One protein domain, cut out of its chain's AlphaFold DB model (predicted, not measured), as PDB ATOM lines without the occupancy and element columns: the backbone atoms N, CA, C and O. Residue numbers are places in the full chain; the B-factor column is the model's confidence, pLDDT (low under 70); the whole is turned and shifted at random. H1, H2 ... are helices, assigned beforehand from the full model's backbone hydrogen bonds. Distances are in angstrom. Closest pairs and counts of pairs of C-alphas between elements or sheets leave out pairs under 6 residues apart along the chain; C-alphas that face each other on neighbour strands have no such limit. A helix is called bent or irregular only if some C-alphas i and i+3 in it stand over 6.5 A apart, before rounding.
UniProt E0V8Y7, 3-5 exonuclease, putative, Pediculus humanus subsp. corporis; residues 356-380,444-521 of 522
ATOM      1  N   LYS A 356     161.730 157.348 217.566       54.72
ATOM      2  CA  LYS A 356     162.175 158.013 216.318       54.72
ATOM      3  C   LYS A 356     163.347 159.003 216.459       54.72
ATOM      4  O   LYS A 356     164.134 159.134 215.533       54.72
ATOM      5  N   ALA A 357     163.539 159.673 217.596       56.69
ATOM      6  CA  ALA A 357     164.744 160.470 217.883       56.69
ATOM      7  C   ALA A 357     165.688 159.853 218.929       56.69
ATOM      8  O   ALA A 357     166.760 160.408 219.173       56.69
ATOM      9  N   VAL A 358     165.390 158.658 219.450       60.31
ATOM     10  CA  VAL A 358     166.468 157.727 219.822       60.31
ATOM     11  C   VAL A 358     167.165 157.269 218.536       60.31
ATOM     12  O   VAL A 358     168.377 157.395 218.447       60.31
ATOM     13  N   GLU A 359     166.417 156.857 217.510       63.03
ATOM     14  CA  GLU A 359     166.899 156.473 216.176       63.03
ATOM     15  C   GLU A 359     167.665 157.621 215.494       63.03
ATOM     16  O   GLU A 359     168.878 157.509 215.301       63.03
ATOM     17  N   LYS A 360     167.019 158.762 215.197       67.88
ATOM     18  CA  LYS A 360     167.714 159.914 214.586       67.88
ATOM     19  C   LYS A 360     168.821 160.471 215.494       67.88
ATOM     20  O   LYS A 360     169.915 160.764 215.019       67.88
ATOM     21  N   GLY A 361     168.622 160.510 216.812       67.88
ATOM     22  CA  GLY A 361     169.687 160.865 217.757       67.88
ATOM     23  C   GLY A 361     170.875 159.889 217.757       67.88
ATOM     24  O   GLY A 361     171.994 160.291 218.069       67.88
ATOM     25  N   ASN A 362     170.670 158.622 217.386       67.25
ATOM     26  CA  ASN A 362     171.722 157.616 217.241       67.25
ATOM     27  C   ASN A 362     172.434 157.690 215.884       67.25
ATOM     28  O   ASN A 362     173.635 157.434 215.846       67.25
ATOM     29  N   ILE A 363     171.766 158.130 214.813       70.25
ATOM     30  CA  ILE A 363     172.430 158.529 213.558       70.25
ATOM     31  C   ILE A 363     173.428 159.661 213.827       70.25
ATOM     32  O   ILE A 363     174.605 159.518 213.505       70.25
ATOM     33  N   LEU A 364     173.016 160.730 214.520       74.75
ATOM     34  CA  LEU A 364     173.926 161.821 214.893       74.75
ATOM     35  C   LEU A 364     175.122 161.330 215.733       74.75
ATOM     36  O   LEU A 364     176.267 161.695 215.467       74.75
ATOM     37  N   LYS A 365     174.898 160.446 216.712       73.25
ATOM     38  CA  LYS A 365     175.994 159.852 217.502       73.25
ATOM     39  C   LYS A 365     176.943 159.004 216.651       73.25
ATOM     40  O   LYS A 365     178.144 159.036 216.906       73.25
ATOM     41  N   LYS A 366     176.449 158.288 215.632       69.25
ATOM     42  CA  LYS A 366     177.301 157.588 214.657       69.25
ATOM     43  C   LYS A 366     178.162 158.585 213.870       69.25
ATOM     44  O   LYS A 366     179.375 158.394 213.827       69.25
ATOM     45  N   SER A 367     177.604 159.690 213.373       71.88
ATOM     46  CA  SER A 367     178.377 160.734 212.669       71.88
ATOM     47  C   SER A 367     179.469 161.339 213.558       71.88
ATOM     48  O   SER A 367     180.623 161.446 213.147       71.88
ATOM     49  N   LEU A 368     179.138 161.644 214.818       74.44
ATOM     50  CA  LEU A 368     180.101 162.103 215.826       74.44
ATOM     51  C   LEU A 368     181.150 161.029 216.170       74.44
ATOM     52  O   LEU A 368     182.297 161.365 216.461       74.44
ATOM     53  N   SER A 369     180.798 159.739 216.109       71.00
ATOM     54  CA  SER A 369     181.745 158.640 216.339       71.00
ATOM     55  C   SER A 369     182.800 158.518 215.236       71.00
ATOM     56  O   SER A 369     183.957 158.234 215.544       71.00
ATOM     57  N   ILE A 370     182.430 158.805 213.981       69.00
ATOM     58  CA  ILE A 370     183.364 158.861 212.849       69.00
ATOM     59  C   ILE A 370     184.227 160.125 212.955       69.00
ATOM     60  O   ILE A 370     185.452 160.017 213.034       69.00
ATOM     61  N   LEU A 371     183.601 161.308 213.037       73.62
ATOM     62  CA  LEU A 371     184.299 162.600 213.063       73.62
ATOM     63  C   LEU A 371     185.321 162.688 214.204       73.62
ATOM     64  O   LEU A 371     186.501 162.950 213.975       73.62
ATOM     65  N   CYS A 372     184.889 162.422 215.437       75.00
ATOM     66  CA  CYS A 372     185.736 162.557 216.620       75.00
ATOM     67  C   CYS A 372     186.625 161.321 216.870       75.00
ATOM     68  O   CYS A 372     187.232 161.223 217.937       75.00
ATOM     69  N   LYS A 373     186.672 160.353 215.933       73.06
ATOM     70  CA  LYS A 373     187.360 159.047 216.068       73.06
ATOM     71  C   LYS A 373     187.021 158.358 217.403       73.06
ATOM     72  O   LYS A 373     187.871 157.847 218.137       73.06
ATOM     73  N   ALA A 374     185.733 158.398 217.726       69.06
ATOM     74  CA  ALA A 374     185.150 158.131 219.030       69.06
ATOM     75  C   ALA A 374     184.126 156.985 218.937       69.06
ATOM     76  O   ALA A 374     182.928 157.258 219.018       69.06
ATOM     77  N   PRO A 375     184.548 155.721 218.741       64.94
ATOM     78  CA  PRO A 375     183.626 154.605 218.522       64.94
ATOM     79  C   PRO A 375     182.580 154.486 219.642       64.94
ATOM     80  O   PRO A 375     182.887 154.668 220.821       64.94
ATOM     81  N   LEU A 376     181.332 154.184 219.266       57.84
ATOM     82  CA  LEU A 376     180.211 154.048 220.211       57.84
ATOM     83  C   LEU A 376     180.384 152.847 221.153       57.84
ATOM     84  O   LEU A 376     179.969 152.897 222.310       57.84
ATOM     85  N   HIS A 377     181.046 151.801 220.661       56.84
ATOM     86  CA  HIS A 377     181.440 150.624 221.419       56.84
ATOM     87  C   HIS A 377     182.971 150.510 221.382       56.84
ATOM     88  O   HIS A 377     183.559 150.286 220.326       56.84
ATOM     89  N   ASN A 378     183.632 150.672 222.534       48.84
ATOM     90  CA  ASN A 378     185.019 150.225 222.681       48.84
ATOM     91  C   ASN A 378     184.979 148.707 222.896       48.84
ATOM     92  O   ASN A 378     184.625 148.259 223.988       48.84
ATOM     93  N   ASN A 379     185.392 147.926 221.897       40.50
ATOM     94  CA  ASN A 379     185.519 146.467 222.034       40.50
ATOM     95  C   ASN A 379     186.527 146.082 223.143       40.50
ATOM     96  O   ASN A 379     186.399 145.037 223.768       40.50
ATOM     97  N   ASN A 380     187.451 146.989 223.487       42.16
ATOM     98  CA  ASN A 380     188.403 146.866 224.596       42.16
ATOM     99  C   ASN A 380     187.809 147.187 225.990       42.16
ATOM    100  O   ASN A 380     188.545 147.555 226.909       42.16
ATOM    101  N   GLU A 444     189.240 157.201 226.948       57.78
ATOM    102  CA  GLU A 444     188.255 158.259 226.838       57.78
ATOM    103  C   GLU A 444     186.938 157.696 226.274       57.78
ATOM    104  O   GLU A 444     186.917 157.082 225.200       57.78
ATOM    105  N   THR A 445     185.833 157.870 227.008       64.62
ATOM    106  CA  THR A 445     184.504 157.427 226.558       64.62
ATOM    107  C   THR A 445     184.128 158.142 225.259       64.62
ATOM    108  O   THR A 445     184.655 159.218 224.984       64.62
ATOM    109  N   HIS A 446     183.181 157.613 224.473       67.88
ATOM    110  CA  HIS A 446     182.669 158.319 223.288       67.88
ATOM    111  C   HIS A 446     182.326 159.790 223.599       67.88
ATOM    112  O   HIS A 446     182.799 160.690 222.913       67.88
ATOM    113  N   GLY A 447     181.588 160.040 224.690       69.25
ATOM    114  CA  GLY A 447     181.254 161.395 225.137       69.25
ATOM    115  C   GLY A 447     182.485 162.240 225.481       69.25
ATOM    116  O   GLY A 447     182.560 163.390 225.060       69.25
ATOM    117  N   PHE A 448     183.480 161.673 226.173       70.50
ATOM    118  CA  PHE A 448     184.730 162.377 226.480       70.50
ATOM    119  C   PHE A 448     185.538 162.691 225.215       70.50
ATOM    120  O   PHE A 448     186.003 163.814 225.068       70.50
ATOM    121  N   LYS A 449     185.677 161.742 224.277       72.88
ATOM    122  CA  LYS A 449     186.385 161.943 222.999       72.88
ATOM    123  C   LYS A 449     185.712 163.018 222.146       72.88
ATOM    124  O   LYS A 449     186.403 163.876 221.611       72.88
ATOM    125  N   VAL A 450     184.378 163.018 222.072       75.69
ATOM    126  CA  VAL A 450     183.603 164.070 221.391       75.69
ATOM    127  C   VAL A 450     183.814 165.426 222.075       75.69
ATOM    128  O   VAL A 450     184.171 166.390 221.407       75.69
ATOM    129  N   VAL A 451     183.693 165.515 223.404       77.44
ATOM    130  CA  VAL A 451     183.948 166.762 224.156       77.44
ATOM    131  C   VAL A 451     185.388 167.258 223.962       77.44
ATOM    132  O   VAL A 451     185.591 168.431 223.672       77.44
ATOM    133  N   LYS A 452     186.386 166.373 224.040       76.50
ATOM    134  CA  LYS A 452     187.809 166.677 223.809       76.50
ATOM    135  C   LYS A 452     188.104 167.093 222.367       76.50
ATOM    136  O   LYS A 452     189.003 167.902 222.150       76.50
ATOM    137  N   TYR A 453     187.378 166.555 221.389       79.44
ATOM    138  CA  TYR A 453     187.448 167.001 220.000       79.44
ATOM    139  C   TYR A 453     186.918 168.434 219.871       79.44
ATOM    140  O   TYR A 453     187.648 169.316 219.438       79.44
ATOM    141  N   PHE A 454     185.701 168.707 220.348       77.62
ATOM    142  CA  PHE A 454     185.109 170.047 220.256       77.62
ATOM    143  C   PHE A 454     185.794 171.103 221.145       77.62
ATOM    144  O   PHE A 454     185.727 172.285 220.828       77.62
ATOM    145  N   LEU A 455     186.519 170.706 222.198       80.94
ATOM    146  CA  LEU A 455     187.378 171.599 222.993       80.94
ATOM    147  C   LEU A 455     188.644 172.086 222.261       80.94
ATOM    148  O   LEU A 455     189.300 172.993 222.763       80.94
ATOM    149  N   GLN A 456     188.994 171.523 221.099       80.44
ATOM    150  CA  GLN A 456     190.106 172.022 220.269       80.44
ATOM    151  C   GLN A 456     189.719 173.261 219.444       80.44
ATOM    152  O   GLN A 456     190.594 173.908 218.874       80.44
ATOM    153  N   TYR A 457     188.428 173.603 219.392       77.06
ATOM    154  CA  TYR A 457     187.890 174.700 218.592       77.06
ATOM    155  C   TYR A 457     187.351 175.820 219.501       77.06
ATOM    156  O   TYR A 457     186.683 175.519 220.501       77.06
ATOM    157  N   PRO A 458     187.576 177.109 219.175       75.38
ATOM    158  CA  PRO A 458     186.981 178.226 219.906       75.38
ATOM    159  C   PRO A 458     185.465 178.052 220.035       75.38
ATOM    160  O   PRO A 458     184.779 177.767 219.057       75.38
ATOM    161  N   LYS A 459     184.947 178.164 221.265       77.06
ATOM    162  CA  LYS A 459     183.519 177.994 221.605       77.06
ATOM    163  C   LYS A 459     182.893 176.657 221.131       77.06
ATOM    164  O   LYS A 459     181.672 176.508 221.159       77.06
ATOM    165  N   GLY A 460     183.684 175.636 220.773       75.50
ATOM    166  CA  GLY A 460     183.204 174.424 220.087       75.50
ATOM    167  C   GLY A 460     182.193 173.561 220.860       75.50
ATOM    168  O   GLY A 460     181.372 172.875 220.251       75.50
ATOM    169  N   LEU A 461     182.166 173.630 222.198       80.88
ATOM    170  CA  LEU A 461     181.107 172.990 222.998       80.88
ATOM    171  C   LEU A 461     179.752 173.709 222.888       80.88
ATOM    172  O   LEU A 461     178.712 173.052 222.962       80.88
ATOM    173  N   ILE A 462     179.753 175.029 222.671       78.44
ATOM    174  CA  ILE A 462     178.541 175.798 222.364       78.44
ATOM    175  C   ILE A 462     178.039 175.388 220.977       78.44
ATOM    176  O   ILE A 462     176.861 175.060 220.844       78.44
ATOM    177  N   TYR A 463     178.933 175.286 219.984       77.25
ATOM    178  CA  TYR A 463     178.585 174.757 218.660       77.25
ATOM    179  C   TYR A 463     177.939 173.361 218.750       77.25
ATOM    180  O   TYR A 463     176.812 173.187 218.293       77.25
ATOM    181  N   LEU A 464     178.576 172.388 219.418       81.56
ATOM    182  CA  LEU A 464     178.038 171.027 219.575       81.56
ATOM    183  C   LEU A 464     176.644 171.008 220.236       81.56
ATOM    184  O   LEU A 464     175.772 170.224 219.848       81.56
ATOM    185  N   MET A 465     176.425 171.871 221.231       83.75
ATOM    186  CA  MET A 465     175.137 172.033 221.909       83.75
ATOM    187  C   MET A 465     174.063 172.607 220.969       83.75
ATOM    188  O   MET A 465     172.930 172.119 220.962       83.75
ATOM    189  N   CYS A 466     174.411 173.620 220.174       81.12
ATOM    190  CA  CYS A 466     173.527 174.240 219.191       81.12
ATOM    191  C   CYS A 466     173.217 173.292 218.022       81.12
ATOM    192  O   CYS A 466     172.054 173.169 217.644       81.12
ATOM    193  N   TYR A 467     174.202 172.541 217.522       80.69
ATOM    194  CA  TYR A 467     173.999 171.568 216.448       80.69
ATOM    195  C   TYR A 467     173.027 170.454 216.856       80.69
ATOM    196  O   TYR A 467     172.075 170.172 216.132       80.69
ATOM    197  N   TRP A 468     173.157 169.888 218.064       83.81
ATOM    198  CA  TRP A 468     172.184 168.910 218.584       83.81
ATOM    199  C   TRP A 468     170.751 169.466 218.659       83.81
ATOM    200  O   TRP A 468     169.785 168.745 218.397       83.81
ATOM    201  N   ARG A 469     170.601 170.750 219.006       86.00
ATOM    202  CA  ARG A 469     169.304 171.443 219.042       86.00
ATOM    203  C   ARG A 469     168.750 171.678 217.630       86.00
ATOM    204  O   ARG A 469     167.565 171.426 217.419       86.00
ATOM    205  N   ASN A 470     169.586 172.087 216.672       84.69
ATOM    206  CA  ASN A 470     169.205 172.260 215.265       84.69
ATOM    207  C   ASN A 470     168.798 170.923 214.622       84.69
ATOM    208  O   ASN A 470     167.718 170.801 214.045       84.69
ATOM    209  N   TYR A 471     169.608 169.878 214.813       83.06
ATOM    210  CA  TYR A 471     169.345 168.525 214.326       83.06
ATOM    211  C   TYR A 471     168.003 167.979 214.840       83.06
ATOM    212  O   TYR A 471     167.234 167.400 214.073       83.06
ATOM    213  N   PHE A 472     167.673 168.218 216.115       84.62
ATOM    214  CA  PHE A 472     166.362 167.876 216.675       84.62
ATOM    215  C   PHE A 472     165.209 168.605 215.966       84.62
ATOM    216  O   PHE A 472     164.251 167.947 215.563       84.62
ATOM    217  N   LEU A 473     165.303 169.927 215.753       86.25
ATOM    218  CA  LEU A 473     164.290 170.672 214.989       86.25
ATOM    219  C   LEU A 473     164.117 170.089 213.577       86.25
ATOM    220  O   LEU A 473     162.999 169.784 213.160       86.25
ATOM    221  N   LYS A 474     165.234 169.880 212.872       84.94
ATOM    222  CA  LYS A 474     165.294 169.425 211.477       84.94
ATOM    223  C   LYS A 474     164.748 168.008 211.282       84.94
ATOM    224  O   LYS A 474     164.031 167.757 210.318       84.94
ATOM    225  N   LYS A 475     165.069 167.078 212.187       82.88
ATOM    226  CA  LYS A 475     164.703 165.654 212.068       82.88
ATOM    227  C   LYS A 475     163.381 165.285 212.745       82.88
ATOM    228  O   LYS A 475     162.779 164.296 212.337       82.88
ATOM    229  N   MET A 476     162.918 166.051 213.738       80.38
ATOM    230  CA  MET A 476     161.668 165.765 214.467       80.38
ATOM    231  C   MET A 476     160.528 166.755 214.202       80.38
ATOM    232  O   MET A 476     159.427 166.512 214.688       80.38
ATOM    233  N   THR A 477     160.777 167.842 213.459       84.62
ATOM    234  CA  THR A 477     159.792 168.867 213.043       84.62
ATOM    235  C   THR A 477     158.740 169.217 214.118       84.62
ATOM    236  O   THR A 477     157.531 169.120 213.879       84.62
ATOM    237  N   PRO A 478     159.174 169.585 215.344       88.12
ATOM    238  CA  PRO A 478     158.299 169.634 216.509       88.12
ATOM    239  C   PRO A 478     157.272 170.773 216.441       88.12
ATOM    240  O   PRO A 478     157.625 171.936 216.266       88.12
ATOM    241  N   ARG A 479     155.991 170.432 216.629       87.81
ATOM    242  CA  ARG A 479     154.844 171.348 216.467       87.81
ATOM    243  C   ARG A 479     154.367 172.011 217.763       87.81
ATOM    244  O   ARG A 479     153.589 172.956 217.713       87.81
ATOM    245  N   HIS A 480     154.812 171.511 218.916       89.69
ATOM    246  CA  HIS A 480     154.346 171.912 220.250       89.69
ATOM    247  C   HIS A 480     155.520 172.239 221.192       89.69
ATOM    248  O   HIS A 480     155.478 171.937 222.387       89.69
ATOM    249  N   LEU A 481     156.603 172.824 220.665       88.88
ATOM    250  CA  LEU A 481     157.639 173.418 221.517       88.88
ATOM    251  C   LEU A 481     157.065 174.604 222.318       88.88
ATOM    252  O   LEU A 481     156.192 175.312 221.813       88.88
ATOM    253  N   PRO A 482     157.557 174.865 223.544       88.88
ATOM    254  CA  PRO A 482     157.216 176.086 224.267       88.88
ATOM    255  C   PRO A 482     157.627 177.334 223.477       88.88
ATOM    256  O   PRO A 482     158.657 177.330 222.799       88.88
ATOM    257  N   ALA A 483     156.878 178.428 223.631       86.62
ATOM    258  CA  ALA A 483     157.277 179.718 223.077       86.62
ATOM    259  C   ALA A 483     158.650 180.130 223.638       86.62
ATOM    260  O   ALA A 483     159.017 179.750 224.752       86.62
ATOM    261  N   PHE A 484     159.429 180.895 222.873       87.75
ATOM    262  CA  PHE A 484     160.779 181.332 223.262       87.75
ATOM    263  C   PHE A 484     161.791 180.188 223.524       87.75
ATOM    264  O   PHE A 484     162.889 180.445 224.013       87.75
ATOM    265  N   TRP A 485     161.477 178.925 223.190       89.06
ATOM    266  CA  TRP A 485     162.494 177.868 223.144       89.06
ATOM    267  C   TRP A 485     163.488 178.177 222.019       89.06
ATOM    268  O   TRP A 485     163.078 178.411 220.883       89.06
ATOM    269  N   SER A 486     164.787 178.171 222.325       85.50
ATOM    270  CA  SER A 486     165.832 178.614 221.396       85.50
ATOM    271  C   SER A 486     166.967 177.599 221.254       85.50
ATOM    272  O   SER A 486     167.427 177.005 222.233       85.50
ATOM    273  N   VAL A 487     167.485 177.476 220.028       84.88
ATOM    274  CA  VAL A 487     168.756 176.793 219.731       84.88
ATOM    275  C   VAL A 487     169.915 177.439 220.502       84.88
ATOM    276  O   VAL A 487     170.816 176.730 220.938       84.88
ATOM    277  N   LEU A 488     169.843 178.747 220.763       83.12
ATOM    278  CA  LEU A 488     170.863 179.555 221.444       83.12
ATOM    279  C   LEU A 488     170.572 179.743 222.952       83.12
ATOM    280  O   LEU A 488     171.052 180.672 223.583       83.12
ATOM    281  N   HIS A 489     169.777 178.863 223.569       81.25
ATOM    282  CA  HIS A 489     169.455 178.951 225.000       81.25
ATOM    283  C   HIS A 489     170.677 178.687 225.915       81.25
ATOM    284  O   HIS A 489     171.304 177.623 225.837       81.25
ATOM    285  N   ASN A 490     170.940 179.603 226.847       75.50
ATOM    286  CA  ASN A 490     172.117 179.749 227.712       75.50
ATOM    287  C   ASN A 490     173.422 179.936 226.916       75.50
ATOM    288  O   ASN A 490     174.433 179.299 227.209       75.50
ATOM    289  N   VAL A 491     173.363 180.772 225.880       78.38
ATOM    290  CA  VAL A 491     174.494 181.238 225.066       78.38
ATOM    291  C   VAL A 491     174.553 182.760 225.229       78.38
ATOM    292  O   VAL A 491     173.503 183.397 225.174       78.38
ATOM    293  N   SER A 492     175.730 183.342 225.490       75.69
ATOM    294  CA  SER A 492     175.852 184.804 225.642       75.69
ATOM    295  C   SER A 492     175.747 185.516 224.289       75.69
ATOM    296  O   SER A 492     175.953 184.890 223.250       75.69
ATOM    297  N   ASP A 493     175.468 186.821 224.270       72.00
ATOM    298  CA  ASP A 493     175.403 187.588 223.015       72.00
ATOM    299  C   ASP A 493     176.740 187.541 222.242       72.00
ATOM    300  O   ASP A 493     176.753 187.285 221.037       72.00
ATOM    301  N   GLU A 494     177.874 187.630 222.950       72.50
ATOM    302  CA  GLU A 494     179.230 187.466 222.390       72.50
ATOM    303  C   GLU A 494     179.497 186.054 221.829       72.50
ATOM    304  O   GLU A 494     180.359 185.854 220.966       72.50
ATOM    305  N   ASP A 495     178.809 185.032 222.339       75.94
ATOM    306  CA  ASP A 495     178.846 183.677 221.788       75.94
ATOM    307  C   ASP A 495     177.885 183.521 220.604       75.94
ATOM    308  O   ASP A 495     178.202 182.796 219.661       75.94
ATOM    309  N   MET A 496     176.733 184.202 220.618       69.56
ATOM    310  CA  MET A 496     175.732 184.109 219.556       69.56
ATOM    311  C   MET A 496     176.276 184.581 218.209       69.56
ATOM    312  O   MET A 496     176.007 183.923 217.207       69.56
ATOM    313  N   ASP A 497     177.037 185.675 218.156       68.88
ATOM    314  CA  ASP A 497     177.540 186.199 216.878       68.88
ATOM    315  C   ASP A 497     178.639 185.318 216.266       68.88
ATOM    316  O   ASP A 497     178.599 185.042 215.067       68.88
ATOM    317  N   PHE A 498     179.524 184.748 217.092       70.25
ATOM    318  CA  PHE A 498     180.474 183.715 216.655       70.25
ATOM    319  C   PHE A 498     179.760 182.446 216.157       70.25
ATOM    320  O   PHE A 498     180.128 181.867 215.134       70.25
ATOM    321  N   VAL A 499     178.711 182.005 216.862       65.50
ATOM    322  CA  VAL A 499     177.920 180.837 216.443       65.50
ATOM    323  C   VAL A 499     177.210 181.103 215.113       65.50
ATOM    324  O   VAL A 499     177.138 180.187 214.300       65.50
ATOM    325  N   LYS A 500     176.729 182.328 214.850       66.69
ATOM    326  CA  LYS A 500     176.092 182.702 213.572       66.69
ATOM    327  C   LYS A 500     177.070 182.692 212.392       66.69
ATOM    328  O   LYS A 500     176.660 182.288 211.308       66.69
ATOM    329  N   SER A 501     178.322 183.126 212.574       66.69
ATOM    330  CA  SER A 501     179.299 183.198 211.475       66.69
ATOM    331  C   SER A 501     179.826 181.826 211.044       66.69
ATOM    332  O   SER A 501     179.941 181.569 209.850       66.69
ATOM    333  N   GLU A 502     180.102 180.928 211.994       62.00
ATOM    334  CA  GLU A 502     180.697 179.609 211.711       62.00
ATOM    335  C   GLU A 502     179.671 178.501 211.399       62.00
ATOM    336  O   GLU A 502     180.042 177.428 210.928       62.00
ATOM    337  N   PHE A 503     178.371 178.726 211.639       57.91
ATOM    338  CA  PHE A 503     177.353 177.662 211.576       57.91
ATOM    339  C   PHE A 503     177.271 176.938 210.223       57.91
ATOM    340  O   PHE A 503     177.018 175.737 210.168       57.91
ATOM    341  N   VAL A 504     177.456 177.676 209.126       56.03
ATOM    342  CA  VAL A 504     177.125 177.209 207.769       56.03
ATOM    343  C   VAL A 504     178.092 176.126 207.278       56.03
ATOM    344  O   VAL A 504     177.657 175.139 206.690       56.03
ATOM    345  N   SER A 505     179.394 176.281 207.533       58.50
ATOM    346  CA  SER A 505     180.438 175.396 206.988       58.50
ATOM    347  C   SER A 505     180.432 174.000 207.624       58.50
ATOM    348  O   SER A 505     180.676 172.995 206.954       58.50
ATOM    349  N   PHE A 506     180.142 173.936 208.926       57.69
ATOM    350  CA  PHE A 506     180.239 172.718 209.728       57.69
ATOM    351  C   PHE A 506     178.950 171.885 209.717       57.69
ATOM    352  O   PHE A 506     179.028 170.650 209.735       57.69
ATOM    353  N   ASP A 507     177.779 172.532 209.622       62.44
ATOM    354  CA  ASP A 507     176.495 171.839 209.476       62.44
ATOM    355  C   ASP A 507     176.475 171.000 208.191       62.44
ATOM    356  O   ASP A 507     176.122 169.825 208.256       62.44
ATOM    357  N   ASP A 508     176.934 171.529 207.049       65.12
ATOM    358  CA  ASP A 508     176.982 170.781 205.780       65.12
ATOM    359  C   ASP A 508     177.877 169.533 205.853       65.12
ATOM    360  O   ASP A 508     177.514 168.470 205.333       65.12
ATOM    361  N   PHE A 509     179.026 169.613 206.533       60.78
ATOM    362  CA  PHE A 509     179.890 168.450 206.742       60.78
ATOM    363  C   PHE A 509     179.188 167.376 207.588       60.78
ATOM    364  O   PHE A 509     179.134 166.207 207.188       60.78
ATOM    365  N   LEU A 510     178.631 167.753 208.744       64.75
ATOM    366  CA  LEU A 510     177.979 166.807 209.653       64.75
ATOM    367  C   LEU A 510     176.686 166.227 209.069       64.75
ATOM    368  O   LEU A 510     176.429 165.034 209.250       64.75
ATOM    369  N   ASP A 511     175.908 167.011 208.325       68.75
ATOM    370  CA  ASP A 511     174.734 166.527 207.599       68.75
ATOM    371  C   ASP A 511     175.127 165.555 206.486       68.75
ATOM    372  O   ASP A 511     174.435 164.559 206.283       68.75
ATOM    373  N   ASN A 512     176.238 165.781 205.779       66.12
ATOM    374  CA  ASN A 512     176.723 164.837 204.772       66.12
ATOM    375  C   ASN A 512     177.188 163.511 205.399       66.12
ATOM    376  O   ASN A 512     176.833 162.453 204.881       66.12
ATOM    377  N   GLN A 513     177.855 163.534 206.561       60.34
ATOM    378  CA  GLN A 513     178.131 162.308 207.328       60.34
ATOM    379  C   GLN A 513     176.833 161.612 207.783       60.34
ATOM    380  O   GLN A 513     176.711 160.394 207.658       60.34
ATOM    381  N   CYS A 514     175.824 162.370 208.234       62.31
ATOM    382  CA  CYS A 514     174.513 161.808 208.581       62.31
ATOM    383  C   CYS A 514     173.811 161.164 207.373       62.31
ATOM    384  O   CYS A 514     173.255 160.083 207.526       62.31
ATOM    385  N   LYS A 515     173.855 161.786 206.185       65.56
ATOM    386  CA  LYS A 515     173.259 161.253 204.942       65.56
ATOM    387  C   LYS A 515     173.926 159.952 204.488       65.56
ATOM    388  O   LYS A 515     173.234 159.094 203.953       65.56
ATOM    389  N   ILE A 516     175.241 159.808 204.676       57.97
ATOM    390  CA  ILE A 516     175.965 158.558 204.390       57.97
ATOM    391  C   ILE A 516     175.474 157.465 205.348       57.97
ATOM    392  O   ILE A 516     174.931 156.463 204.902       57.97
ATOM    393  N   ILE A 517     175.514 157.721 206.658       50.75
ATOM    394  CA  ILE A 517     175.058 156.761 207.675       50.75
ATOM    395  C   ILE A 517     173.563 156.415 207.541       50.75
ATOM    396  O   ILE A 517     173.170 155.300 207.863       50.75
ATOM    397  N   GLU A 518     172.713 157.337 207.074       54.56
ATOM    398  CA  GLU A 518     171.302 157.047 206.779       54.56
ATOM    399  C   GLU A 518     171.109 156.166 205.534       54.56
ATOM    400  O   GLU A 518     170.101 155.470 205.477       54.56
ATOM    401  N   LYS A 519     172.049 156.139 204.578       58.91
ATOM    402  CA  LYS A 519     172.044 155.164 203.469       58.91
ATOM    403  C   LYS A 519     172.523 153.778 203.901       58.91
ATOM    404  O   LYS A 519     172.061 152.795 203.345       58.91
ATOM    405  N   ASP A 520     173.391 153.697 204.906       41.62
ATOM    406  CA  ASP A 520     173.912 152.429 205.442       41.62
ATOM    407  C   ASP A 520     172.975 151.785 206.498       41.62
ATOM    408  O   ASP A 520     173.386 150.909 207.264       41.62
ATOM    409  N   LEU A 521     171.729 152.269 206.615       38.38
ATOM    410  CA  LEU A 521     170.771 151.901 207.670       38.38
ATOM    411  C   LEU A 521     169.364 151.513 207.174       38.38
ATOM    412  O   LEU A 521     168.541 151.127 208.012       38.38
TER     413      LEU A 521
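This is residues 356 to 380 and 444 to 521 of the 522 residues of the protein "3-5 exonuclease, putative" of Pediculus humanus subsp. corporis (UniProt E0V8Y7). Two helices, H1 and H3, run opposite ways and make a V, with the short helix H2 across its open end, and the bent helix H4 passes over one face of this V. Its arm H4b crosses over H1, and its arm H4a makes a corner with H4b beside the first residues of H3; a long loop, residues 477 to 492, folds back from the end of H3 to the start of H4a. The printed part has 103 residues with four named helices in the order H1, H2, H3, H4 and no named strand; the class is all helix, and the helix packing is mostly crossed, no tilt among the 4 pairs being shallow. The whole is compact, with a radius of gyration of the C-alphas of 14.3 A and spans of 42 by 33 by 22 A.

H1, residues 356 to 371, touches H3, residues 460 to 476, with its residues 356 to 361 alone; the closest C-alphas, those of Lys 360 and Lys 475, are 7.0 A apart. They run opposite ways at a steep tilt of 37 degrees, only just past shallow. H2, residues 446 to 454, only just touches H1, with 3 pairs of C-alphas within 8 A, the closest being Leu 368 and Val 450 at 6.9 A. H2 and H3 touch only at the corner by their tight link, where the C-alphas of Phe 454 and Gly 460 are 4.8 A apart. H4, residues 493 to 519, was assigned as one helix by its hydrogen bonds but is bent: C-alphas 501 and 504 are 7.4 A apart, and its arms H4a, residues 493 to 501, and H4b, residues 504 to 519, stand at a steep tilt of 62 degrees. H4a only just touches H3, with 3 pairs of C-alphas within 8 A, the closest being Tyr 463 and Val 499 at 6.5 A. H4b touches residues 363 to 367 of H1, the closest C-alphas being those of Ser 367 and Gln 513 at 5.6 A; they run opposite ways at a steep tilt of 68 degrees, only just short of about perpendicular. H3 and H4b are close but not clearly touching, while H2 is apart from both arms. In H1, H2 and H3 every O i to N i+4 pair is within hydrogen-bond range, against 4 of 5 in H4a and 10 of 12 in H4b.

H1 begins at C-alpha 356, (162.175, 158.013, 216.318), and is 22.8 A long from first to last C-alpha. H2 is 12.4 A long and H3 23.9 A, ending at C-alpha 476, (161.668, 165.765, 214.467). H4a is 12.9 A long and H4b 23.0 A, ending at C-alpha 519, (172.044, 155.164, 203.469).

The two C-alphas farthest apart, those of Asn 380 and Ala 483, are 45.3 A apart. Residues 381 to 443 are not printed, and C-alphas 380 and 444 are 11.6 A apart across this cut. The link from H3 to H4, 16 residues, is long. The mean pLDDT of the printed part is 71.3; 45 residues are under 70, among them 374 to 380 and 499 to 521.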